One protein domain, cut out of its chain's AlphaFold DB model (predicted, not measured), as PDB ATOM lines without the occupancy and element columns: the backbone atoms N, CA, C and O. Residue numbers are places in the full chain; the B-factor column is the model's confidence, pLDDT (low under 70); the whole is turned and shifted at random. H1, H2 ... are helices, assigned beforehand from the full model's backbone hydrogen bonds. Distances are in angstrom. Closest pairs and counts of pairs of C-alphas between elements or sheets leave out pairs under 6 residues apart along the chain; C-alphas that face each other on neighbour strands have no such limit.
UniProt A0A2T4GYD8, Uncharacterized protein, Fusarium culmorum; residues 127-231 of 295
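What this domain is: This is residues 127 to 231 of the 295 residues of an uncharacterized protein of Fusarium culmorum (UniProt A0A2T4GYD8). Three helices lie nearly aligned, H1 between H2 and H5, with short H4 packed on H5 and H6 set crosswise beyond the first end of H1, its residues 220 to 229 sticking out. From H2 to H4 the chain swings away in a wide loop holding H3. The printed part has 105 residues with six named helices, H1 to H6 in chain order, and no named strand: all helix. It is loose, radius of gyration of the C-alphas 16.5 A, spanning 48 by 36 by 22 A.

Where its parts are: Find C-alpha 127 at (62.944, 24.629, 140.947); from there H1, residues 127 to 145, runs 26.9 A. H2 is residues 152 to 162, 15.2 A; H3, residues 170 to 174; H4, residues 182 to 187; H5, residues 192 to 206, 21.1 A. H6, residues 212 to 229, runs 26.5 A to C-alpha 229 at (54.509, 3.522, 147.713).

How they stand to each other: H1, with residues 137 to 145 alone, touches H2 in a hairpin, a shallow tilt of 14 degrees, opposite ways; look at the closest C-alphas, Arg 138 and Ile 162, 5.3 A apart. H1 touches H5 at 16 degrees, shallow, opposite ways, closest C-alphas Cys 136 and Leu 194, 5.9 A. H4 and H5 form a hairpin and touch, closest C-alphas Met 186 and Lys 195, 5.5 A. H3 and H6 only just touch, with 3 pairs of C-alphas within 8 A, closest Tyr 174 and Thr 213, 6.4 A. Every O i to N i+4 pair is within hydrogen-bond range in H1 to H5; in H6, 12 of 14 are.

The domain as a whole: The C-alphas farthest apart, Asp 192 and Gln 231, are 49.2 A apart. The printed part has no cut, and no link is long. Mean pLDDT of the printed part is 72.2; residues 172 to 183 and 205 to 231 are under 70, among others.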
ATOM      1  N   LEU A 127      62.106  25.811 141.139       74.75
ATOM      2  CA  LEU A 127      62.944  24.629 140.947       74.75
ATOM      3  C   LEU A 127      63.723  24.705 139.631       74.75
ATOM      4  O   LEU A 127      64.944  24.545 139.634       74.75
ATOM      5  N   HIS A 128      63.045  25.010 138.521       80.19
ATOM      6  CA  HIS A 128      63.699  25.214 137.224       80.19
ATOM      7  C   HIS A 128      64.809  26.275 137.316       80.19
ATOM      8  O   HIS A 128      65.923  26.089 136.824       80.19
ATOM      9  N   THR A 129      64.536  27.370 138.026       78.00
ATOM     10  CA  THR A 129      65.497  28.451 138.256       78.00
ATOM     11  C   THR A 129      66.706  27.967 139.061       78.00
ATOM     12  O   THR A 129      67.848  28.219 138.667       78.00
ATOM     13  N   ALA A 130      66.486  27.235 140.158       76.75
ATOM     14  CA  ALA A 130      67.557  26.663 140.973       76.75
ATOM     15  C   ALA A 130      68.437  25.691 140.168       76.75
ATOM     16  O   ALA A 130      69.667  25.786 140.211       76.75
ATOM     17  N   GLN A 131      67.820  24.817 139.371       82.81
ATOM     18  CA  GLN A 131      68.525  23.907 138.466       82.81
ATOM     19  C   GLN A 131      69.343  24.666 137.413       82.81
ATOM     20  O   GLN A 131      70.475  24.276 137.121       82.81
ATOM     21  N   GLY A 132      68.812  25.768 136.878       86.44
ATOM     22  CA  GLY A 132      69.514  26.641 135.939       86.44
ATOM     23  C   GLY A 132      70.761  27.295 136.545       86.44
ATOM     24  O   GLY A 132      71.833  27.264 135.935       86.44
ATOM     25  N   PHE A 133      70.669  27.812 137.774       83.50
ATOM     26  CA  PHE A 133      71.836  28.333 138.498       83.50
ATOM     27  C   PHE A 133      72.881  27.245 138.770       83.50
ATOM     28  O   PHE A 133      74.080  27.468 138.570       83.50
ATOM     29  N   ASP A 134      72.443  26.055 139.176       84.38
ATOM     30  CA  ASP A 134      73.330  24.915 139.408       84.38
ATOM     31  C   ASP A 134      73.979  24.405 138.117       84.38
ATOM     32  O   ASP A 134      75.141  23.988 138.128       84.38
ATOM     33  N   PHE A 135      73.274  24.460 136.988       90.31
ATOM     34  CA  PHE A 135      73.857  24.222 135.672       90.31
ATOM     35  C   PHE A 135      74.959  25.243 135.369       90.31
ATOM     36  O   PHE A 135      76.082  24.834 135.078       90.31
ATOM     37  N   CYS A 136      74.694  26.547 135.507       90.94
ATOM     38  CA  CYS A 136      75.701  27.589 135.280       90.94
ATOM     39  C   CYS A 136      76.942  27.394 136.152       90.94
ATOM     40  O   CYS A 136      78.059  27.431 135.636       90.94
ATOM     41  N   ARG A 137      76.762  27.139 137.455       88.50
ATOM     42  CA  ARG A 137      77.869  26.908 138.397       88.50
ATOM     43  C   ARG A 137      78.755  25.746 137.946       88.50
ATOM     44  O   ARG A 137      79.975  25.894 137.880       88.50
ATOM     45  N   ARG A 138      78.147  24.596 137.638       90.75
ATOM     46  CA  ARG A 138      78.871  23.374 137.255       90.75
ATOM     47  C   ARG A 138      79.559  23.519 135.907       90.75
ATOM     48  O   ARG A 138      80.727  23.167 135.786       90.75
ATOM     49  N   THR A 139      78.861  24.074 134.921       93.12
ATOM     50  CA  THR A 139      79.398  24.298 133.577       93.12
ATOM     51  C   THR A 139      80.560  25.287 133.608       93.12
ATOM     52  O   THR A 139      81.592  25.021 133.001       93.12
ATOM     53  N   ASN A 140      80.456  26.367 134.393       93.31
ATOM     54  CA  ASN A 140      81.549  27.320 134.587       93.31
ATOM     55  C   ASN A 140      82.801  26.640 135.157       93.31
ATOM     56  O   ASN A 140      83.892  26.804 134.617       93.31
ATOM     57  N   ALA A 141      82.644  25.843 136.219       91.25
ATOM     58  CA  ALA A 141      83.756  25.109 136.819       91.25
ATOM     59  C   ALA A 141      84.364  24.085 135.848       91.25
ATOM     60  O   ALA A 141      85.585  23.997 135.740       91.25
ATOM     61  N   LEU A 142      83.527  23.354 135.108       91.50
ATOM     62  CA  LEU A 142      83.977  22.362 134.136       91.50
ATOM     63  C   LEU A 142      84.750  23.001 132.981       91.50
ATOM     64  O   LEU A 142      85.776  22.472 132.574       91.50
ATOM     65  N   TRP A 143      84.302  24.141 132.464       92.56
ATOM     66  CA  TRP A 143      85.021  24.845 131.401       92.56
ATOM     67  C   TRP A 143      86.302  25.515 131.899       92.56
ATOM     68  O   TRP A 143      87.262  25.625 131.143       92.56
ATOM     69  N   LYS A 144      86.338  25.941 133.166       90.38
ATOM     70  CA  LYS A 144      87.513  26.574 133.773       90.38
ATOM     71  C   LYS A 144      88.614  25.579 134.139       90.38
ATOM     72  O   LYS A 144      89.783  25.880 133.932       90.38
ATOM     73  N   TYR A 145      88.246  24.414 134.674       89.06
ATOM     74  CA  TYR A 145      89.187  23.437 135.241       89.06
ATOM     75  C   TYR A 145      89.196  22.082 134.510       89.06
ATOM     76  O   TYR A 145      89.883  21.158 134.941       89.06
ATOM     77  N   GLY A 146      88.434  21.925 133.421       79.94
ATOM     78  CA  GLY A 146      88.176  20.629 132.773       79.94
ATOM     79  C   GLY A 146      89.410  19.909 132.231       79.94
ATOM     80  O   GLY A 146      89.462  18.681 132.262       79.94
ATOM     81  N   ASP A 147      90.432  20.653 131.809       78.69
ATOM     82  CA  ASP A 147      91.689  20.083 131.306       78.69
ATOM     83  C   ASP A 147      92.723  19.809 132.413       78.69
ATOM     84  O   ASP A 147      93.817  19.303 132.143       78.69
ATOM     85  N   SER A 148      92.395  20.112 133.674       67.00
ATOM     86  CA  SER A 148      93.372  20.169 134.763       67.00
ATOM     87  C   SER A 148      93.367  18.963 135.697       67.00
ATOM     88  O   SER A 148      93.502  19.064 136.915       67.00
ATOM     89  N   TYR A 149      93.341  17.766 135.112       67.12
ATOM     90  CA  TYR A 149      93.606  16.508 135.828       67.12
ATOM     91  C   TYR A 149      95.052  16.398 136.359       67.12
ATOM     92  O   TYR A 149      95.417  15.393 136.969       67.12
ATOM     93  N   LYS A 150      95.895  17.409 136.111       71.88
ATOM     94  CA  LYS A 150      97.299  17.459 136.535       71.88
ATOM     95  C   LYS A 150      97.517  18.256 137.823       71.88
ATOM     96  O   LYS A 150      98.513  17.995 138.493       71.88
ATOM     97  N   ASP A 151      96.620  19.180 138.182       85.12
ATOM     98  CA  ASP A 151      96.699  19.936 139.436       85.12
ATOM     99  C   ASP A 151      95.636  19.456 140.434       85.12
ATOM    100  O   ASP A 151      94.426  19.513 140.197       85.12
ATOM    101  N   ALA A 152      96.106  18.993 141.593       86.62
ATOM    102  CA  ALA A 152      95.255  18.551 142.691       86.62
ATOM    103  C   ALA A 152      94.381  19.691 143.245       86.62
ATOM    104  O   ALA A 152      93.282  19.434 143.743       86.62
ATOM    105  N   THR A 153      94.841  20.941 143.150       89.12
ATOM    106  CA  THR A 153      94.114  22.118 143.647       89.12
ATOM    107  C   THR A 153      92.925  22.445 142.751       89.12
ATOM    108  O   THR A 153      91.800  22.548 143.241       89.12
ATOM    109  N   GLU A 154      93.147  22.540 141.442       86.69
ATOM    110  CA  GLU A 154      92.088  22.781 140.452       86.69
ATOM    111  C   GLU A 154      91.096  21.612 140.392       86.69
ATOM    112  O   GLU A 154      89.884  21.827 140.358       86.69
ATOM    113  N   THR A 155      91.582  20.371 140.522       88.00
ATOM    114  CA  THR A 155      90.714  19.188 140.649       88.00
ATOM    115  C   THR A 155      89.808  19.287 141.880       88.00
ATOM    116  O   THR A 155      88.615  18.985 141.799       88.00
ATOM    117  N   LYS A 156      90.332  19.736 143.027       88.81
ATOM    118  CA  LYS A 156      89.521  19.932 144.235       88.81
ATOM    119  C   LYS A 156      88.464  21.021 144.031       88.81
ATOM    120  O   LYS A 156      87.308  20.795 144.371       88.81
ATOM    121  N   GLN A 157      88.830  22.156 143.435       87.88
ATOM    122  CA  GLN A 157      87.890  23.247 143.146       87.88
ATOM    123  C   GLN A 157      86.771  22.814 142.190       87.88
ATOM    124  O   GLN A 157      85.611  23.169 142.393       87.88
ATOM    125  N   LEU A 158      87.102  22.007 141.179       89.56
ATOM    126  CA  LEU A 158      86.126  21.406 140.276       89.56
ATOM    127  C   LEU A 158      85.159  20.481 141.025       89.56
ATOM    128  O   LEU A 158      83.943  20.594 140.867       89.56
ATOM    129  N   LEU A 159      85.688  19.580 141.857       88.50
ATOM    130  CA  LEU A 159      84.871  18.643 142.632       88.50
ATOM    131  C   LEU A 159      83.967  19.365 143.633       88.50
ATOM    132  O   LEU A 159      82.800  18.995 143.739       88.50
ATOM    133  N   ASP A 160      84.467  20.393 144.315       86.75
ATOM    134  CA  ASP A 160      83.681  21.198 145.257       86.75
ATOM    135  C   ASP A 160      82.546  21.961 144.544       86.75
ATOM    136  O   ASP A 160      81.479  22.158 145.118       86.75
ATOM    137  N   ALA A 161      82.733  22.361 143.281       86.00
ATOM    138  CA  ALA A 161      81.698  23.033 142.493       86.00
ATOM    139  C   ALA A 161      80.649  22.073 141.894       86.00
ATOM    140  O   ALA A 161      79.484  22.462 141.728       86.00
ATOM    141  N   ILE A 162      81.059  20.847 141.541       84.94
ATOM    142  CA  ILE A 162      80.198  19.829 140.914       84.94
ATOM    143  C   ILE A 162      79.403  19.023 141.942       84.94
ATOM    144  O   ILE A 162      78.243  18.700 141.680       84.94
ATOM    145  N   LYS A 163      79.992  18.702 143.097       83.50
ATOM    146  CA  LYS A 163      79.312  17.948 144.154       83.50
ATOM    147  C   LYS A 163      78.283  18.832 144.855       83.50
ATOM    148  O   LYS A 163      78.623  19.876 145.404       83.50
ATOM    149  N   GLN A 164      77.027  18.398 144.868       69.81
ATOM    150  CA  GLN A 164      76.010  18.985 145.739       69.81
ATOM    151  C   GLN A 164      76.166  18.415 147.155       69.81
ATOM    152  O   GLN A 164      76.427  17.225 147.323       69.81
ATOM    153  N   ARG A 165      76.020  19.267 148.176       68.56
ATOM    154  CA  ARG A 165      75.898  18.807 149.564       68.56
ATOM    155  C   ARG A 165      74.486  18.290 149.790       68.56
ATOM    156  O   ARG A 165      73.534  19.064 149.706       68.56
ATOM    157  N   GLU A 166      74.397  16.997 150.066       67.00
ATOM    158  CA  GLU A 166      73.160  16.317 150.461       67.00
ATOM    159  C   GLU A 166      72.843  16.552 151.950       67.00
ATOM    160  O   GLU A 166      71.693  16.452 152.360       67.00
ATOM    161  N   ASP A 167      73.846  16.921 152.758       70.69
ATOM    162  CA  ASP A 167      73.696  17.263 154.171       70.69
ATOM    163  C   ASP A 167      73.265  18.728 154.346       70.69
ATOM    164  O   ASP A 167      74.094  19.623 154.520       70.69
ATOM    165  N   GLN A 168      71.957  18.983 154.301       67.62
ATOM    166  CA  GLN A 168      71.387  20.308 154.557       67.62
ATOM    167  C   GLN A 168      70.633  20.334 155.886       67.62
ATOM    168  O   GLN A 168      69.924  19.393 156.240       67.62
ATOM    169  N   THR A 169      70.792  21.411 156.653       77.06
ATOM    170  CA  THR A 169      69.973  21.626 157.853       77.06
ATOM    171  C   THR A 169      68.574  22.099 157.461       77.06
ATOM    172  O   THR A 169      68.387  22.711 156.409       77.06
ATOM    173  N   LEU A 170      67.584  21.893 158.338       67.06
ATOM    174  CA  LEU A 170      66.227  22.413 158.119       67.06
ATOM    175  C   LEU A 170      66.215  23.937 157.930       67.06
ATOM    176  O   LEU A 170      65.476  24.447 157.103       67.06
ATOM    177  N   GLU A 171      67.074  24.669 158.638       74.75
ATOM    178  CA  GLU A 171      67.223  26.118 158.452       74.75
ATOM    179  C   GLU A 171      67.787  26.471 157.066       74.75
ATOM    180  O   GLU A 171      67.428  27.491 156.491       74.75
ATOM    181  N   GLN A 172      68.635  25.627 156.476       68.25
ATOM    182  CA  GLN A 172      69.136  25.855 155.120       68.25
ATOM    183  C   GLN A 172      68.069  25.573 154.056       68.25
ATOM    184  O   GLN A 172      68.035  26.288 153.054       68.25
ATOM    185  N   LEU A 173      67.219  24.563 154.257       63.12
ATOM    186  CA  LEU A 173      66.130  24.188 153.344       63.12
ATOM    187  C   LEU A 173      64.932  25.142 153.436       63.12
ATOM    188  O   LEU A 173      64.475  25.646 152.413       63.12
ATOM    189  N   TYR A 174      64.486  25.428 154.658       62.94
ATOM    190  CA  TYR A 174      63.223  26.112 154.954       62.94
ATOM    191  C   TYR A 174      63.406  27.512 155.561       62.94
ATOM    192  O   TYR A 174      62.431  28.223 155.800       62.94
ATOM    193  N   GLY A 175      64.641  27.918 155.867       61.91
ATOM    194  CA  GLY A 175      64.907  29.227 156.454       61.91
ATOM    195  C   GLY A 175      64.699  30.373 155.456       61.91
ATOM    196  O   GLY A 175      64.841  30.180 154.244       61.91
ATOM    197  N   PRO A 176      64.407  31.592 155.942       61.84
ATOM    198  CA  PRO A 176      64.276  32.766 155.090       61.84
ATOM    199  C   PRO A 176      65.585  33.005 154.334       61.84
ATOM    200  O   PRO A 176      66.634  33.211 154.947       61.84
ATOM    201  N   ARG A 177      65.539  32.967 153.001       61.31
ATOM    202  CA  ARG A 177      66.708  33.250 152.163       61.31
ATOM    203  C   ARG A 177      66.650  34.679 151.650       61.31
ATOM    204  O   ARG A 177      65.696  35.059 150.973       61.31
ATOM    205  N   ASP A 178      67.715  35.432 151.904       58.03
ATOM    206  CA  ASP A 178      67.941  36.693 151.213       58.03
ATOM    207  C   ASP A 178      68.099  36.423 149.712       58.03
ATOM    208  O   ASP A 178      68.798  35.497 149.279       58.03
ATOM    209  N   LEU A 179      67.416  37.224 148.895       58.88
ATOM    210  CA  LEU A 179      67.532  37.150 147.446       58.88
ATOM    211  C   LEU A 179      68.974  37.493 147.063       58.88
ATOM    212  O   LEU A 179      69.369  38.651 147.147       58.88
ATOM    213  N   VAL A 180      69.749  36.493 146.628       59.97
ATOM    214  CA  VAL A 180      71.087  36.734 146.067       59.97
ATOM    215  C   VAL A 180      70.930  37.697 144.886       59.97
ATOM    216  O   VAL A 180      70.246  37.341 143.918       59.97
ATOM    217  N   PRO A 181      71.530  38.899 144.936       65.81
ATOM    218  CA  PRO A 181      71.431  39.856 143.848       65.81
ATOM    219  C   PRO A 181      71.997  39.262 142.558       65.81
ATOM    220  O   PRO A 181      73.064  38.646 142.555       65.81
ATOM    221  N   THR A 182      71.310  39.489 141.436       63.81
ATOM    222  CA  THR A 182      71.732  39.034 140.098       63.81
ATOM    223  C   THR A 182      73.191  39.386 139.797       63.81
ATOM    224  O   THR A 182      73.936  38.576 139.251       63.81
ATOM    225  N   THR A 183      73.632  40.566 140.233       66.31
ATOM    226  CA  THR A 183      75.007  41.056 140.091       66.31
ATOM    227  C   THR A 183      76.042  40.168 140.788       66.31
ATOM    228  O   THR A 183      77.116  39.937 140.235       66.31
ATOM    229  N   GLU A 184      75.727  39.616 141.960       71.12
ATOM    230  CA  GLU A 184      76.622  38.717 142.701       71.12
ATOM    231  C   GLU A 184      76.675  37.314 142.096       71.12
ATOM    232  O   GLU A 184      77.727  36.670 142.113       71.12
ATOM    233  N   ALA A 185      75.559  36.833 141.542       69.81
ATOM    234  CA  ALA A 185      75.517  35.558 140.831       69.81
ATOM    235  C   ALA A 185      76.344  35.619 139.536       69.81
ATOM    236  O   ALA A 185      77.127  34.712 139.256       69.81
ATOM    237  N   MET A 186      76.235  36.722 138.790       71.62
ATOM    238  CA  MET A 186      76.986  36.943 137.552       71.62
ATOM    239  C   MET A 186      78.485  37.147 137.789       71.62
ATOM    240  O   MET A 186      79.292  36.688 136.984       71.62
ATOM    241  N   ALA A 187      78.876  37.796 138.891       77.00
ATOM    242  CA  ALA A 187      80.284  38.040 139.220       77.00
ATOM    243  C   ALA A 187      81.095  36.746 139.430       77.00
ATOM    244  O   ALA A 187      82.319  36.762 139.327       77.00
ATOM    245  N   LYS A 188      80.420  35.628 139.719       80.44
ATOM    246  CA  LYS A 188      81.038  34.311 139.936       80.44
ATOM    247  C   LYS A 188      81.245  33.512 138.646       80.44
ATOM    248  O   LYS A 188      81.813  32.424 138.709       80.44
ATOM    249  N   LEU A 189      80.767  34.015 137.507       89.12
ATOM    250  CA  LEU A 189      80.848  33.338 136.214       89.12
ATOM    251  C   LEU A 189      81.945  33.962 135.350       89.12
ATOM    252  O   LEU A 189      82.011  35.179 135.178       89.12
ATOM    253  N   ASP A 190      82.780  33.113 134.765       91.94
ATOM    254  CA  ASP A 190      83.907  33.512 133.924       91.94
ATOM    255  C   ASP A 190      83.483  33.684 132.450       91.94
ATOM    256  O   ASP A 190      84.070  34.490 131.732       91.94
ATOM    257  N   PHE A 191      82.429  32.987 132.004       93.50
ATOM    258  CA  PHE A 191      82.013  32.932 130.594       93.50
ATOM    259  C   PHE A 191      80.747  33.748 130.308       93.50
ATOM    260  O   PHE A 191      79.722  33.581 130.970       93.50
ATOM    261  N   ASP A 192      80.787  34.579 129.264       93.19
ATOM    262  CA  ASP A 192      79.706  35.526 128.956       93.19
ATOM    263  C   ASP A 192      78.389  34.846 128.568       93.19
ATOM    264  O   ASP A 192      77.333  35.262 129.028       93.19
ATOM    265  N   CYS A 193      78.425  33.722 127.844       93.75
ATOM    266  CA  CYS A 193      77.202  32.975 127.529       93.75
ATOM    267  C   CYS A 193      76.483  32.432 128.782       93.75
ATOM    268  O   CYS A 193      75.255  32.349 128.799       93.75
ATOM    269  N   LEU A 194      77.226  32.102 129.847       93.31
ATOM    270  CA  LEU A 194      76.644  31.699 131.129       93.31
ATOM    271  C   LEU A 194      76.094  32.907 131.890       93.31
ATOM    272  O   LEU A 194      75.056  32.788 132.541       93.31
ATOM    273  N   LYS A 195      76.747  34.072 131.788       91.88
ATOM    274  CA  LYS A 195      76.221  35.329 132.341       91.88
ATOM    275  C   LYS A 195      74.904  35.701 131.666       91.88
ATOM    276  O   LYS A 195      73.934  35.944 132.373       91.88
ATOM    277  N   ASP A 196      74.834  35.645 130.337       90.88
ATOM    278  CA  ASP A 196      73.619  35.929 129.564       90.88
ATOM    279  C   ASP A 196      72.470  34.985 129.936       90.88
ATOM    280  O   ASP A 196      71.336  35.423 130.143       90.88
ATOM    281  N   PHE A 197      72.752  33.684 130.056       90.69
ATOM    282  CA  PHE A 197      71.756  32.705 130.491       90.69
ATOM    283  C   PHE A 197      71.275  32.984 131.923       90.69
ATOM    284  O   PHE A 197      70.078  32.946 132.193       90.69
ATOM    285  N   THR A 198      72.195  33.342 132.821       87.56
ATOM    286  CA  THR A 198      71.879  33.696 134.212       87.56
ATOM    287  C   THR A 198      71.023  34.958 134.303       87.56
ATOM    288  O   THR A 198      70.083  34.992 135.093       87.56
ATOM    289  N   THR A 199      71.273  35.965 133.461       87.19
ATOM    290  CA  THR A 199      70.429  37.166 133.366       87.19
ATOM    291  C   THR A 199      68.986  36.796 133.032       87.19
ATOM    292  O   THR A 199      68.074  37.227 133.732       87.19
ATOM    293  N   ARG A 200      68.775  35.922 132.036       87.56
ATOM    294  CA  ARG A 200      67.428  35.460 131.654       87.56
ATOM    295  C   ARG A 200      66.725  34.709 132.785       87.56
ATOM    296  O   ARG A 200      65.533  34.908 132.991       87.56
ATOM    297  N   LEU A 201      67.451  33.874 133.535       83.69
ATOM    298  CA  LEU A 201      66.894  33.184 134.706       83.69
ATOM    299  C   LEU A 201      66.476  34.172 135.804       83.69
ATOM    300  O   LEU A 201      65.430  34.002 136.427       83.69
ATOM    301  N   CYS A 202      67.268  35.221 136.039       77.75
ATOM    302  CA  CYS A 202      66.940  36.251 137.021       77.75
ATOM    303  C   CYS A 202      65.740  37.115 136.615       77.75
ATOM    304  O   CYS A 202      64.933  37.455 137.477       77.75
ATOM    305  N   GLU A 203      65.613  37.460 135.333       79.81
ATOM    306  CA  GLU A 203      64.443  38.176 134.806       79.81
ATOM    307  C   GLU A 203      63.165  37.357 135.026       79.81
ATOM    308  O   GLU A 203      62.206  37.862 135.600       79.81
ATOM    309  N   GLN A 204      63.198  36.058 134.707       72.38
ATOM    310  CA  GLN A 204      62.077  35.143 134.961       72.38
ATOM    311  C   GLN A 204      61.744  35.009 136.455       72.38
ATOM    312  O   GLN A 204      60.583  34.849 136.818       72.38
ATOM    313  N   LYS A 205      62.748  35.094 137.335       66.31
ATOM    314  CA  LYS A 205      62.574  35.027 138.793       66.31
ATOM    315  C   LYS A 205      61.901  36.275 139.378       66.31
ATOM    316  O   LYS A 205      61.128  36.146 140.322       66.31
ATOM    317  N   LEU A 206      62.208  37.469 138.863       56.19
ATOM    318  CA  LEU A 206      61.648  38.738 139.356       56.19
ATOM    319  C   LEU A 206      60.141  38.855 139.093       56.19
ATOM    320  O   LEU A 206      59.427  39.424 139.918       56.19
ATOM    321  N   ASP A 207      59.661  38.255 138.005       53.34
ATOM    322  CA  ASP A 207      58.233  38.201 137.673       53.34
ATOM    323  C   ASP A 207      57.444  37.211 138.559       53.34
ATOM    324  O   ASP A 207      56.216  37.261 138.610       53.34
ATOM    325  N   LEU A 208      58.136  36.338 139.304       54.50
ATOM    326  CA  LEU A 208      57.571  35.206 140.050       54.50
ATOM    327  C   LEU A 208      57.902  35.280 141.548       54.50
ATOM    328  O   LEU A 208      58.394  34.319 142.134       54.50
ATOM    329  N   SER A 209      57.631  36.424 142.184       49.56
ATOM    330  CA  SER A 209      57.787  36.656 143.635       49.56
ATOM    331  C   SER A 209      56.795  35.835 144.496       49.56
ATOM    332  O   SER A 209      56.098  36.382 145.353       49.56
ATOM    333  N   GLY A 210      56.705  34.528 144.252       52.34
ATOM    334  CA  GLY A 210      55.945  33.543 145.011       52.34
ATOM    335  C   GLY A 210      56.864  32.546 145.720       52.34
ATOM    336  O   GLY A 210      58.006  32.330 145.318       52.34
ATOM    337  N   ASP A 211      56.339  31.989 146.807       52.53
ATOM    338  CA  ASP A 211      56.963  31.098 147.791       52.53
ATOM    339  C   ASP A 211      57.954  30.072 147.195       52.53
ATOM    340  O   ASP A 211      57.566  29.060 146.613       52.53
ATOM    341  N   TYR A 212      59.260  30.320 147.359       53.94
ATOM    342  CA  TYR A 212      60.333  29.402 146.932       53.94
ATOM    343  C   TYR A 212      60.287  28.056 147.677       53.94
ATOM    344  O   TYR A 212      60.829  27.060 147.196       53.94
ATOM    345  N   THR A 213      59.653  28.048 148.849       52.50
ATOM    346  CA  THR A 213      59.564  26.931 149.791       52.50
ATOM    347  C   THR A 213      58.717  25.784 149.234       52.50
ATOM    348  O   THR A 213      59.122  24.627 149.312       52.50
ATOM    349  N   ALA A 214      57.618  26.106 148.543       50.88
ATOM    350  CA  ALA A 214      56.670  25.117 148.028       50.88
ATOM    351  C   ALA A 214      57.282  24.169 146.978       50.88
ATOM    352  O   ALA A 214      56.944  22.992 146.936       50.88
ATOM    353  N   ALA A 215      58.221  24.647 146.155       50.88
ATOM    354  CA  ALA A 215      58.844  23.826 145.112       50.88
ATOM    355  C   ALA A 215      59.829  22.782 145.673       50.88
ATOM    356  O   ALA A 215      60.031  21.730 145.068       50.88
ATOM    357  N   PHE A 216      60.463  23.073 146.815       54.78
ATOM    358  CA  PHE A 216      61.318  22.110 147.515       54.78
ATOM    359  C   PHE A 216      60.489  21.167 148.393       54.78
ATOM    360  O   PHE A 216      60.800  19.981 148.440       54.78
ATOM    361  N   GLU A 217      59.401  21.653 148.997       53.69
ATOM    362  CA  GLU A 217      58.412  20.819 149.696       53.69
ATOM    363  C   GLU A 217      57.758  19.790 148.762       53.69
ATOM    364  O   GLU A 217      57.634  18.628 149.134       53.69
ATOM    365  N   GLU A 218      57.386  20.172 147.534       52.62
ATOM    366  CA  GLU A 218      56.827  19.240 146.541       52.62
ATOM    367  C   GLU A 218      57.828  18.131 146.163       52.62
ATOM    368  O   GLU A 218      57.430  16.977 146.026       52.62
ATOM    369  N   LEU A 219      59.128  18.441 146.073       54.28
ATOM    370  CA  LEU A 219      60.176  17.439 145.827       54.28
ATOM    371  C   LEU A 219      60.441  16.524 147.028       54.28
ATOM    372  O   LEU A 219      60.714  15.336 146.843       54.28
ATOM    373  N   GLU A 220      60.403  17.064 148.246       56.78
ATOM    374  CA  GLU A 220      60.525  16.265 149.472       56.78
ATOM    375  C   GLU A 220      59.324  15.318 149.595       56.78
ATOM    376  O   GLU A 220      59.507  14.131 149.866       56.78
ATOM    377  N   LEU A 221      58.120  15.800 149.264       49.00
ATOM    378  CA  LEU A 221      56.905  14.991 149.194       49.00
ATOM    379  C   LEU A 221      56.981  13.920 148.102       49.00
ATOM    380  O   LEU A 221      56.595  12.786 148.356       49.00
ATOM    381  N   GLU A 222      57.484  14.222 146.901       49.22
ATOM    382  CA  GLU A 222      57.658  13.200 145.858       49.22
ATOM    383  C   GLU A 222      58.634  12.097 146.293       49.22
ATOM    384  O   GLU A 222      58.352  10.922 146.059       49.22
ATOM    385  N   ARG A 223      59.724  12.450 146.989       52.84
ATOM    386  CA  ARG A 223      60.673  11.473 147.547       52.84
ATOM    387  C   ARG A 223      60.085  10.660 148.700       52.84
ATOM    388  O   ARG A 223      60.306   9.454 148.745       52.84
ATOM    389  N   GLU A 224      59.338  11.270 149.619       46.94
ATOM    390  CA  GLU A 224      58.666  10.541 150.709       46.94
ATOM    391  C   GLU A 224      57.562   9.614 150.180       46.94
ATOM    392  O   GLU A 224      57.461   8.464 150.614       46.94
ATOM    393  N   VAL A 225      56.795  10.064 149.182       43.28
ATOM    394  CA  VAL A 225      55.771   9.253 148.510       43.28
ATOM    395  C   VAL A 225      56.403   8.068 147.783       43.28
ATOM    396  O   VAL A 225      55.848   6.975 147.848       43.28
ATOM    397  N   GLU A 226      57.568   8.233 147.148       42.47
ATOM    398  CA  GLU A 226      58.315   7.121 146.536       42.47
ATOM    399  C   GLU A 226      58.648   6.018 147.558       42.47
ATOM    400  O   GLU A 226      58.484   4.831 147.264       42.47
ATOM    401  N   PHE A 227      59.035   6.404 148.779       36.59
ATOM    402  CA  PHE A 227      59.341   5.470 149.870       36.59
ATOM    403  C   PHE A 227      58.091   4.816 150.488       36.59
ATOM    404  O   PHE A 227      58.136   3.637 150.851       36.59
ATOM    405  N   GLU A 228      56.962   5.523 150.601       37.69
ATOM    406  CA  GLU A 228      55.708   4.944 151.115       37.69
ATOM    407  C   GLU A 228      55.005   4.027 150.094       37.69
ATOM    408  O   GLU A 228      54.397   3.017 150.475       37.69
ATOM    409  N   PHE A 229      55.121   4.314 148.791       36.31
ATOM    410  CA  PHE A 229      54.509   3.522 147.713       36.31
ATOM    411  C   PHE A 229      55.066   2.088 147.629       36.31
ATOM    412  O   PHE A 229      54.370   1.171 147.183       36.31
ATOM    413  N   GLU A 230      56.290   1.860 148.114       42.16
ATOM    414  CA  GLU A 230      56.888   0.525 148.231       42.16
ATOM    415  C   GLU A 230      56.133  -0.387 149.221       42.16
ATOM    416  O   GLU A 230      56.148  -1.611 149.060       42.16
ATOM    417  N   GLN A 231      55.431   0.171 150.219       41.62
ATOM    418  CA  GLN A 231      54.813  -0.611 151.301       41.62
ATOM    419  C   GLN A 231      53.326  -0.967 151.091       41.62
ATOM    420  O   GLN A 231      52.854  -1.918 151.717       41.62
TER     421      GLN A 231